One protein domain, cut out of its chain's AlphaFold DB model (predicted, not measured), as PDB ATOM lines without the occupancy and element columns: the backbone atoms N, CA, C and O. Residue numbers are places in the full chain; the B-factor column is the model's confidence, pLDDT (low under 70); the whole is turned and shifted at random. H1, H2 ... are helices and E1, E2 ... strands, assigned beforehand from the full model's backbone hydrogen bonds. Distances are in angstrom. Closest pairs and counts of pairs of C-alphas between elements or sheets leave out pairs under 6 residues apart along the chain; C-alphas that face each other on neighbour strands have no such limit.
ATOM      1  N   LEU A  10      51.299  -3.980   9.807       93.69
ATOM      2  CA  LEU A  10      49.949  -4.275   9.314       93.69
ATOM      3  C   LEU A  10      49.826  -5.788   9.115       93.69
ATOM      4  O   LEU A  10      50.587  -6.369   8.342       93.69
ATOM      5  N   LEU A  11      48.859  -6.419   9.780       95.88
ATOM      6  CA  LEU A  11      48.533  -7.825   9.550       95.88
ATOM      7  C   LEU A  11      47.444  -7.930   8.479       95.88
ATOM      8  O   LEU A  11      46.333  -7.448   8.683       95.88
ATOM      9  N   ILE A  12      47.747  -8.595   7.364       97.69
ATOM     10  CA  ILE A  12      46.774  -8.902   6.309       97.69
ATOM     11  C   ILE A  12      46.455 -10.397   6.360       97.69
ATOM     12  O   ILE A  12      47.367 -11.223   6.354       97.69
ATOM     13  N   VAL A  13      45.168 -10.740   6.409       97.38
ATOM     14  CA  VAL A  13      44.679 -12.126   6.408       97.38
ATOM     15  C   VAL A  13      43.799 -12.338   5.180       97.38
ATOM     16  O   VAL A  13      42.650 -11.901   5.164       97.38
ATOM     17  N   ASP A  14      44.343 -13.009   4.165       95.88
ATOM     18  CA  ASP A  14      43.662 -13.308   2.901       95.88
ATOM     19  C   ASP A  14      43.470 -14.828   2.714       95.88
ATOM     20  O   ASP A  14      44.440 -15.557   2.508       95.88
ATOM     21  N   TYR A  15      42.265 -15.390   2.839       93.69
ATOM     22  CA  TYR A  15      41.013 -14.797   3.335       93.69
ATOM     23  C   TYR A  15      40.530 -15.516   4.600       93.69
ATOM     24  O   TYR A  15      40.847 -16.686   4.836       93.69
ATOM     25  N   VAL A  16      39.761 -14.811   5.435       95.19
ATOM     26  CA  VAL A  16      39.433 -15.227   6.813       95.19
ATOM     27  C   VAL A  16      38.722 -16.581   6.892       95.19
ATOM     28  O   VAL A  16      38.974 -17.345   7.821       95.19
ATOM     29  N   GLN A  17      37.913 -16.935   5.888       93.56
ATOM     30  CA  GLN A  17      37.187 -18.210   5.828       93.56
ATOM     31  C   GLN A  17      38.113 -19.438   5.659       93.56
ATOM     32  O   GLN A  17      37.672 -20.572   5.850       93.56
ATOM     33  N   ARG A  18      39.387 -19.253   5.278       94.19
ATOM     34  CA  ARG A  18      40.357 -20.351   5.071       94.19
ATOM     35  C   ARG A  18      41.289 -20.588   6.247       94.19
ATOM     36  O   ARG A  18      42.015 -21.582   6.235       94.19
ATOM     37  N   VAL A  19      41.280 -19.711   7.246       94.75
ATOM     38  CA  VAL A  19      42.141 -19.867   8.417       94.75
ATOM     39  C   VAL A  19      41.686 -21.102   9.210       94.75
ATOM     40  O   VAL A  19      40.511 -21.203   9.574       94.75
ATOM     41  N   PRO A  20      42.578 -22.076   9.469       92.81
ATOM     42  CA  PRO A  20      42.202 -23.290  10.173       92.81
ATOM     43  C   PRO A  20      41.881 -22.986  11.638       92.81
ATOM     44  O   PRO A  20      42.675 -22.381  12.354       92.81
ATOM     45  N   VAL A  21      40.730 -23.475  12.099       93.38
ATOM     46  CA  VAL A  21      40.341 -23.459  13.511       93.38
ATOM     47  C   VAL A  21      40.156 -24.894  13.969       93.38
ATOM     48  O   VAL A  21      39.314 -25.622  13.434       93.38
ATOM     49  N   ILE A  22      40.962 -25.291  14.950       90.25
ATOM     50  CA  ILE A  22      40.919 -26.615  15.564       90.25
ATOM     51  C   ILE A  22      40.212 -26.475  16.911       90.25
ATOM     52  O   ILE A  22      40.658 -25.727  17.776       90.25
ATOM     53  N   ASP A  23      39.106 -27.194  17.074       90.00
ATOM     54  CA  ASP A  23      38.411 -27.345  18.349       90.00
ATOM     55  C   ASP A  23      38.496 -28.814  18.769       90.00
ATOM     56  O   ASP A  23      38.112 -29.707  18.013       90.00
ATOM     57  N   ALA A  24      39.063 -29.062  19.950       89.19
ATOM     58  CA  ALA A  24      39.292 -30.413  20.461       89.19
ATOM     59  C   ALA A  24      38.014 -31.080  21.002       89.19
ATOM     60  O   ALA A  24      38.013 -32.280  21.257       89.19
ATOM     61  N   THR A  25      36.941 -30.311  21.204       91.75
ATOM     62  CA  THR A  25      35.711 -30.760  21.869       91.75
ATOM     63  C   THR A  25      34.610 -31.124  20.881       91.75
ATOM     64  O   THR A  25      33.842 -32.049  21.140       91.75
ATOM     65  N   ARG A  26      34.525 -30.426  19.740       94.19
ATOM     66  CA  ARG A  26      33.518 -30.697  18.706       94.19
ATOM     67  C   ARG A  26      33.916 -30.195  17.326       94.19
ATOM     68  O   ARG A  26      34.757 -29.316  17.167       94.19
ATOM     69  N   HIS A  27      33.203 -30.683  16.314       90.81
ATOM     70  CA  HIS A  27      33.247 -30.090  14.985       90.81
ATOM     71  C   HIS A  27      32.540 -28.728  14.961       90.81
ATOM     72  O   HIS A  27      31.453 -28.556  15.517       90.81
ATOM     73  N   LEU A  28      33.189 -27.770  14.301       91.62
ATOM     74  CA  LEU A  28      32.665 -26.434  14.037       91.62
ATOM     75  C   LEU A  28      32.150 -26.339  12.605       91.62
ATOM     76  O   LEU A  28      32.801 -26.847  11.682       91.62
ATOM     77  N   THR A  29      31.042 -25.627  12.415       92.56
ATOM     78  CA  THR A  29      30.587 -25.229  11.080       92.56
ATOM     79  C   THR A  29      31.557 -24.215  10.461       92.56
ATOM     80  O   THR A  29      32.387 -23.615  11.147       92.56
ATOM     81  N   SER A  30      31.483 -24.006   9.146       89.50
ATOM     82  CA  SER A  30      32.324 -23.008   8.464       89.50
ATOM     83  C   SER A  30      32.077 -21.580   8.970       89.50
ATOM     84  O   SER A  30      33.019 -20.793   9.072       89.50
ATOM     85  N   GLU A  31      30.834 -21.260   9.331       90.62
ATOM     86  CA  GLU A  31      30.459 -19.962   9.899       90.62
ATOM     87  C   GLU A  31      31.077 -19.762  11.283       90.62
ATOM     88  O   GLU A  31      31.737 -18.752  11.508       90.62
ATOM     89  N   GLU A  32      30.971 -20.757  12.169       92.00
ATOM     90  CA  GLU A  32      31.569 -20.704  13.510       92.00
ATOM     91  C   GLU A  32      33.096 -20.578  13.455       92.00
ATOM     92  O   GLU A  32      33.702 -19.872  14.262       92.00
ATOM     93  N   LYS A  33      33.743 -21.255  12.496       93.38
ATOM     94  CA  LYS A  33      35.189 -21.109  12.268       93.38
ATOM     95  C   LYS A  33      35.533 -19.680  11.862       93.38
ATOM     96  O   LYS A  33      36.428 -19.088  12.457       93.38
ATOM     97  N   THR A  34      34.814 -19.132  10.886       93.31
ATOM     98  CA  THR A  34      35.029 -17.763  10.391       93.31
ATOM     99  C   THR A  34      34.824 -16.742  11.509       93.31
ATOM    100  O   THR A  34      35.669 -15.873  11.715       93.31
ATOM    101  N   GLU A  35      33.760 -16.902  12.293       93.19
ATOM    102  CA  GLU A  35      33.475 -16.059  13.452       93.19
ATOM    103  C   GLU A  35      34.618 -16.085  14.475       93.19
ATOM    104  O   GLU A  35      35.107 -15.030  14.881       93.19
ATOM    105  N   ARG A  36      35.101 -17.277  14.849       93.88
ATOM    106  CA  ARG A  36      36.227 -17.415  15.785       93.88
ATOM    107  C   ARG A  36      37.502 -16.760  15.269       93.88
ATOM    108  O   ARG A  36      38.240 -16.169  16.055       93.88
ATOM    109  N   VAL A  37      37.772 -16.859  13.966       95.38
ATOM    110  CA  VAL A  37      38.918 -16.185  13.341       95.38
ATOM    111  C   VAL A  37      38.770 -14.677  13.492       95.38
ATOM    112  O   VAL A  37      39.679 -14.033  14.008       95.38
ATOM    113  N   VAL A  38      37.623 -14.110  13.117       95.44
ATOM    114  CA  VAL A  38      37.379 -12.663  13.188       95.44
ATOM    115  C   VAL A  38      37.464 -12.138  14.628       95.44
ATOM    116  O   VAL A  38      38.169 -11.158  14.877       95.44
ATOM    117  N   GLN A  39      36.850 -12.826  15.595       95.19
ATOM    118  CA  GLN A  39      36.960 -12.488  17.022       95.19
ATOM    119  C   GLN A  39      38.404 -12.593  17.531       95.19
ATOM    120  O   GLN A  39      38.876 -11.733  18.278       95.19
ATOM    121  N   GLY A  40      39.138 -13.625  17.106       95.50
ATOM    122  CA  GLY A  40      40.549 -13.805  17.442       95.50
ATOM    123  C   GLY A  40      41.428 -12.681  16.892       95.50
ATOM    124  O   GLY A  40      42.285 -12.165  17.610       95.50
ATOM    125  N   LEU A  41      41.181 -12.251  15.652       96.44
ATOM    126  CA  LEU A  41      41.875 -11.127  15.021       96.44
ATOM    127  C   LEU A  41      41.596  -9.808  15.748       96.44
ATOM    128  O   LEU A  41      42.530  -9.050  16.023       96.44
ATOM    129  N   LYS A  42      40.340  -9.554  16.132       95.62
ATOM    130  CA  LYS A  42      39.982  -8.376  16.929       95.62
ATOM    131  C   LYS A  42      40.640  -8.403  18.306       95.62
ATOM    132  O   LYS A  42      41.240  -7.412  18.720       95.62
ATOM    133  N   SER A  43      40.601  -9.548  18.979       96.19
ATOM    134  CA  SER A  43      41.237  -9.747  20.287       96.19
ATOM    135  C   SER A  43      42.755  -9.561  20.226       96.19
ATOM    136  O   SER A  43      43.343  -8.981  21.134       96.19
ATOM    137  N   LEU A  44      43.406 -10.019  19.150       95.44
ATOM    138  CA  LEU A  44      44.832  -9.789  18.905       95.44
ATOM    139  C   LEU A  44      45.142  -8.293  18.772       95.44
ATOM    140  O   LEU A  44      46.068  -7.816  19.426       95.44
ATOM    141  N   ALA A  45      44.373  -7.569  17.952       94.31
ATOM    142  CA  ALA A  45      44.561  -6.136  17.742       94.31
ATOM    143  C   ALA A  45      44.391  -5.339  19.045       94.31
ATOM    144  O   ALA A  45      45.215  -4.482  19.356       94.31
ATOM    145  N   LEU A  46      43.355  -5.659  19.832       94.81
ATOM    146  CA  LEU A  46      43.105  -5.026  21.130       94.81
ATOM    147  C   LEU A  46      44.223  -5.323  22.130       94.81
ATOM    148  O   LEU A  46      44.798  -4.391  22.678       94.81
ATOM    149  N   ARG A  47      44.611  -6.595  22.285       95.88
ATOM    150  CA  ARG A  47      45.698  -6.981  23.195       95.88
ATOM    151  C   ARG A  47      47.002  -6.256  22.865       95.88
ATOM    152  O   ARG A  47      47.687  -5.788  23.763       95.88
ATOM    153  N   LYS A  48      47.345  -6.138  21.577       93.19
ATOM    154  CA  LYS A  48      48.543  -5.397  21.163       93.19
ATOM    155  C   LYS A  48      48.420  -3.908  21.465       93.19
ATOM    156  O   LYS A  48      49.374  -3.324  21.968       93.19
ATOM    157  N   SER A  49      47.241  -3.327  21.243       90.50
ATOM    158  CA  SER A  49      46.970  -1.940  21.620       90.50
ATOM    159  C   SER A  49      47.144  -1.707  23.125       90.50
ATOM    160  O   SER A  49      47.704  -0.680  23.502       90.50
ATOM    161  N   ASP A  50      46.710  -2.646  23.970       93.31
ATOM    162  CA  ASP A  50      46.877  -2.573  25.430       93.31
ATOM    163  C   ASP A  50      48.355  -2.681  25.850       93.31
ATOM    164  O   ASP A  50      48.779  -2.048  26.814       93.31
ATOM    165  N   GLU A  51      49.167  -3.421  25.088       92.25
ATOM    166  CA  GLU A  51      50.631  -3.488  25.228       92.25
ATOM    167  C   GLU A  51      51.350  -2.223  24.697       92.25
ATOM    168  O   GLU A  51      52.577  -2.148  24.727       92.25
ATOM    169  N   GLY A  52      50.612  -1.221  24.201       89.12
ATOM    170  CA  GLY A  52      51.162   0.014  23.632       89.12
ATOM    171  C   GLY A  52      51.589  -0.095  22.162       89.12
ATOM    172  O   GLY A  52      52.185   0.842  21.630       89.12
ATOM    173  N   ILE A  53      51.270  -1.205  21.489       89.56
ATOM    174  CA  ILE A  53      51.641  -1.478  20.095       89.56
ATOM    175  C   ILE A  53      50.389  -1.473  19.215       89.56
ATOM    176  O   ILE A  53      49.519  -2.335  19.314       89.56
ATOM    177  N   VAL A  54      50.300  -0.540  18.270       88.62
ATOM    178  CA  VAL A  54      49.179  -0.522  17.320       88.62
ATOM    179  C   VAL A  54      49.460  -1.486  16.169       88.62
ATOM    180  O   VAL A  54      50.326  -1.222  15.338       88.62
ATOM    181  N   VAL A  55      48.684  -2.571  16.094       93.00
ATOM    182  CA  VAL A  55      48.696  -3.516  14.966       93.00
ATOM    183  C   VAL A  55      47.341  -3.464  14.258       93.00
ATOM    184  O   VAL A  55      46.394  -4.118  14.704       93.00
ATOM    185  N   PRO A  56      47.200  -2.685  13.169       94.19
ATOM    186  CA  PRO A  56      46.016  -2.755  12.328       94.19
ATOM    187  C   PRO A  56      45.905  -4.147  11.699       94.19
ATOM    188  O   PRO A  56      46.910  -4.742  11.296       94.19
ATOM    189  N   VAL A  57      44.679  -4.654  11.605       96.94
ATOM    190  CA  VAL A  57      44.388  -5.952  10.994       96.94
ATOM    191  C   VAL A  57      43.406  -5.751   9.850       96.94
ATOM    192  O   VAL A  57      42.316  -5.217  10.053       96.94
ATOM    193  N   LEU A  58      43.790  -6.197   8.659       97.50
ATOM    194  CA  LEU A  58      42.941  -6.237   7.476       97.50
ATOM    195  C   LEU A  58      42.576  -7.693   7.176       97.50
ATOM    196  O   LEU A  58      43.400  -8.460   6.678       97.50
ATOM    197  N   GLY A  59      41.341  -8.074   7.496       96.62
ATOM    198  CA  GLY A  59      40.774  -9.358   7.089       96.62
ATOM    199  C   GLY A  59      40.084  -9.233   5.735       96.62
ATOM    200  O   GLY A  59      39.179  -8.414   5.587       96.62
ATOM    201  N   VAL A  60      40.488 -10.048   4.763       96.69
ATOM    202  CA  VAL A  60      39.770 -10.194   3.493       96.69
ATOM    203  C   VAL A  60      38.683 -11.241   3.693       96.69
ATOM    204  O   VAL A  60      38.967 -12.356   4.132       96.69
ATOM    205  N   ALA A  61      37.438 -10.877   3.401       94.31
ATOM    206  CA  ALA A  61      36.276 -11.748   3.519       94.31
ATOM    207  C   ALA A  61      35.526 -11.814   2.189       94.31
ATOM    208  O   ALA A  61      35.514 -10.857   1.415       94.31
ATOM    209  N   THR A  62      34.884 -12.949   1.930       92.88
ATOM    210  CA  THR A  62      34.041 -13.144   0.752       92.88
ATOM    211  C   THR A  62      32.578 -12.862   1.070       92.88
ATOM    212  O   THR A  62      32.121 -13.131   2.182       92.88
ATOM    213  N   ALA A  63      31.825 -12.396   0.076       92.56
ATOM    214  CA  ALA A  63      30.369 -12.384   0.149       92.56
ATOM    215  C   ALA A  63      29.793 -13.812   0.131       92.56
ATOM    216  O   ALA A  63      30.446 -14.749  -0.341       92.56
ATOM    217  N   ASP A  64      28.579 -13.979   0.645       89.94
ATOM    218  CA  ASP A  64      27.811 -15.212   0.523       89.94
ATOM    219  C   ASP A  64      27.265 -15.422  -0.906       89.94
ATOM    220  O   ASP A  64      27.357 -14.570  -1.795       89.94
ATOM    221  N   ALA A  65      26.710 -16.610  -1.152       88.12
ATOM    222  CA  ALA A  65      26.201 -16.983  -2.468       88.12
ATOM    223  C   ALA A  65      24.968 -16.169  -2.905       88.12
ATOM    224  O   ALA A  65      24.666 -16.111  -4.098       88.12
ATOM    225  N   GLU A  66      24.221 -15.582  -1.972       87.12
ATOM    226  CA  GLU A  66      23.069 -14.740  -2.280       87.12
ATOM    227  C   GLU A  66      23.527 -13.363  -2.760       87.12
ATOM    228  O   GLU A  66      23.172 -12.966  -3.872       87.12
ATOM    229  N   GLY A  67      24.421 -12.711  -2.015       85.62
ATOM    230  CA  GLY A  67      25.027 -11.436  -2.397       85.62
ATOM    231  C   GLY A  67      25.768 -11.512  -3.731       85.62
ATOM    232  O   GLY A  67      25.620 -10.635  -4.581       85.62
ATOM    233  N   LEU A  68      26.491 -12.610  -3.985       87.56
ATOM    234  CA  LEU A  68      27.158 -12.821  -5.276       87.56
ATOM    235  C   LEU A  68      26.182 -12.908  -6.459       87.56
ATOM    236  O   LEU A  68      26.541 -12.514  -7.568       87.56
ATOM    237  N   ARG A  69      24.959 -13.414  -6.248       87.81
ATOM    238  CA  ARG A  69      23.919 -13.473  -7.291       87.81
ATOM    239  C   ARG A  69      23.204 -12.137  -7.479       87.81
ATOM    240  O   ARG A  69      22.776 -11.855  -8.593       87.81
ATOM    241  N   GLY A  70      23.102 -11.330  -6.423       82.69
ATOM    242  CA  GLY A  70      22.506  -9.992  -6.466       82.69
ATOM    243  C   GLY A  70      23.344  -8.955  -7.222       82.69
ATOM    244  O   GLY A  70      22.818  -7.932  -7.649       82.69
ATOM    245  N   GLY A  71      24.645  -9.204  -7.415       84.50
ATOM    246  CA  GLY A  71      25.557  -8.343  -8.180       84.50
ATOM    247  C   GLY A  71      26.018  -7.082  -7.440       84.50
ATOM    248  O   GLY A  71      27.136  -6.624  -7.681       84.50
ATOM    249  N   ARG A  72      25.207  -6.565  -6.510       90.44
ATOM    250  CA  ARG A  72      25.575  -5.532  -5.535       90.44
ATOM    251  C   ARG A  72      25.719  -6.172  -4.163       90.44
ATOM    252  O   ARG A  72      24.782  -6.783  -3.660       90.44
ATOM    253  N   ILE A  73      26.911  -6.063  -3.596       93.88
ATOM    254  CA  ILE A  73      27.263  -6.634  -2.299       93.88
ATOM    255  C   ILE A  73      27.326  -5.505  -1.278       93.88
ATOM    256  O   ILE A  73      27.906  -4.455  -1.554       93.88
ATOM    257  N   HIS A  74      26.808  -5.776  -0.088       93.69
ATOM    258  CA  HIS A  74      26.948  -4.950   1.100       93.69
ATOM    259  C   HIS A  74      27.542  -5.754   2.264       93.69
ATOM    260  O   HIS A  74      27.720  -6.971   2.176       93.69
ATOM    261  N   VAL A  75      27.876  -5.088   3.371       93.12
ATOM    262  CA  VAL A  75      28.439  -5.729   4.572       93.12
ATOM    263  C   VAL A  75      27.510  -6.813   5.127       93.12
ATOM    264  O   VAL A  75      27.981  -7.816   5.662       93.12
ATOM    265  N   GLU A  76      26.201  -6.651   4.939       90.12
ATOM    266  CA  GLU A  76      25.175  -7.614   5.329       90.12
ATOM    267  C   GLU A  76      25.248  -8.924   4.520       90.12
ATOM    268  O   GLU A  76      24.741  -9.948   4.971       90.12
ATOM    269  N   ASN A  77      25.933  -8.921   3.370       92.25
ATOM    270  CA  ASN A  77      26.150 -10.092   2.519       92.25
ATOM    271  C   ASN A  77      27.497 -10.789   2.767       92.25
ATOM    272  O   ASN A  77      27.911 -11.618   1.958       92.25
ATOM    273  N   LEU A  78      28.251 -10.436   3.815       91.44
ATOM    274  CA  LEU A  78      29.504 -11.132   4.120       91.44
ATOM    275  C   LEU A  78      29.239 -12.560   4.605       91.44
ATOM    276  O   LEU A  78      28.436 -12.781   5.510       91.44
ATOM    277  N   SER A  79      29.985 -13.521   4.054       86.88
ATOM    278  CA  SER A  79      29.908 -14.923   4.455       86.88
ATOM    279  C   SER A  79      30.443 -15.122   5.873       86.88
ATOM    280  O   SER A  79      31.591 -14.775   6.172       86.88
ATOM    281  N   GLY A  80      29.620 -15.738   6.716       84.44
ATOM    282  CA  GLY A  80      29.878 -15.975   8.129       84.44
ATOM    283  C   GLY A  80      28.610 -15.716   8.940       84.44
ATOM    284  O   GLY A  80      27.550 -15.445   8.384       84.44
ATOM    285  N   SER A  81      28.717 -15.778  10.264       84.50
ATOM    286  CA  SER A  81      27.626 -15.332  11.132       84.50
ATOM    287  C   SER A  81      27.518 -13.804  11.140       84.50
ATOM    288  O   SER A  81      28.451 -13.099  10.734       84.50
ATOM    289  N   SER A  82      26.421 -13.276  11.686       82.06
ATOM    290  CA  SER A  82      26.222 -11.836  11.897       82.06
ATOM    291  C   SER A  82      27.389 -11.175  12.646       82.06
ATOM    292  O   SER A  82      27.746 -10.033  12.360       82.06
ATOM    293  N   ASN A  83      28.066 -11.899  13.541       81.94
ATOM    294  CA  ASN A  83      29.235 -11.397  14.266       81.94
ATOM    295  C   ASN A  83      30.393 -11.009  13.333       81.94
ATOM    296  O   ASN A  83      31.078 -10.020  13.587       81.94
ATOM    297  N   THR A  84      30.551 -11.697  12.200       83.56
ATOM    298  CA  THR A  84      31.529 -11.358  11.145       83.56
ATOM    299  C   THR A  84      31.330  -9.927  10.624       83.56
ATOM    300  O   THR A  84      32.291  -9.249  10.267       83.56
ATOM    301  N   GLN A  85      30.086  -9.445  10.631       88.25
ATOM    302  CA  GLN A  85      29.688  -8.114  10.166       88.25
ATOM    303  C   GLN A  85      29.822  -7.061  11.288       88.25
ATOM    304  O   GLN A  85      30.201  -5.904  11.055       88.25
ATOM    305  N   TYR A  86      29.554  -7.451  12.540       87.38
ATOM    306  CA  TYR A  86      29.582  -6.555  13.704       87.38
ATOM    307  C   TYR A  86      30.971  -6.318  14.303       87.38
ATOM    308  O   TYR A  86      31.212  -5.226  14.829       87.38
ATOM    309  N   GLU A  87      31.898  -7.262  14.180       92.69
ATOM    310  CA  GLU A  87      33.206  -7.182  14.838       92.69
ATOM    311  C   GLU A  87      34.169  -6.131  14.244       92.69
ATOM    312  O   GLU A  87      34.806  -5.407  15.022       92.69
ATOM    313  N   PRO A  88      34.288  -5.974  12.904       94.06
ATOM    314  CA  PRO A  88      35.237  -5.029  12.319       94.06
ATOM    315  C   PRO A  88      34.942  -3.587  12.741       94.06
ATOM    316  O   PRO A  88      33.788  -3.155  12.719       94.06
ATOM    317  N   ASP A  89      35.969  -2.804  13.084       95.44
ATOM    318  CA  ASP A  89      35.780  -1.367  13.342       95.44
ATOM    319  C   ASP A  89      35.449  -0.604  12.050       95.44
ATOM    320  O   ASP A  89      34.742   0.403  12.083       95.44
TER     321      ASP A  89
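This is residues 10 to 89 of the 174 residues of an uncharacterized protein of Anaerolineae bacterium (UniProt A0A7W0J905). One long helix, H1, packs along a small ribbon of two parallel strands, E1 and E2, with the short helix H3 packed on H1 at residues 34 to 38. Residues 15 to 29 make a wide loop between E1 and H1, and H2 lies far out beyond the end of E2, touching no helix. The printed part has 80 residues, with three named helices and two named strands in the order E1, H1, E2, H2, H3, and its class is mostly helix. It is only just compact, close to loose, with a radius of gyration of the C-alphas of 13.7 A and spans of 43 by 33 by 19 A.

E1, residues 11 to 14, and E2, residues 57 to 60, are parallel neighbours at 9 degrees, with N 58 and O 11 within hydrogen-bond range at 2.8 A and N 13 and O 58 at 2.9 A. With H1, residues 30 to 50, they form a strand-helix-strand unit, two parallel neighbour strands with a helix between them in the chain, whose crossover is right-handed. The closest C-alphas of H1 and E2 are those of Ala 45 and Val 57, 6.8 A apart. E1 and H1 are near each other, with 5 pairs of C-alphas within 10 A. H2, residues 65 to 70, is apart from H1. H3, residues 82 to 86, touches H1, with the C-alphas of Glu 35 and Thr 84 closest at 5.6 A. In H1, H2 and H3 every O i to N i+4 pair is within hydrogen-bond range.

E1 begins at C-alpha 11, (48.533, -7.825, 9.550). H1 is 30.3 A long from C-alpha 30, (32.324, -23.008, 8.464). H3 ends at C-alpha 86, (29.582, -6.555, 13.704).

The C-alphas of Gly 52 and Arg 69 are the two farthest apart, 43.4 A. The links E1 to H1 and H2 to H3 are long. The printed part has no cut, and no printed residue is under 70 in pLDDT.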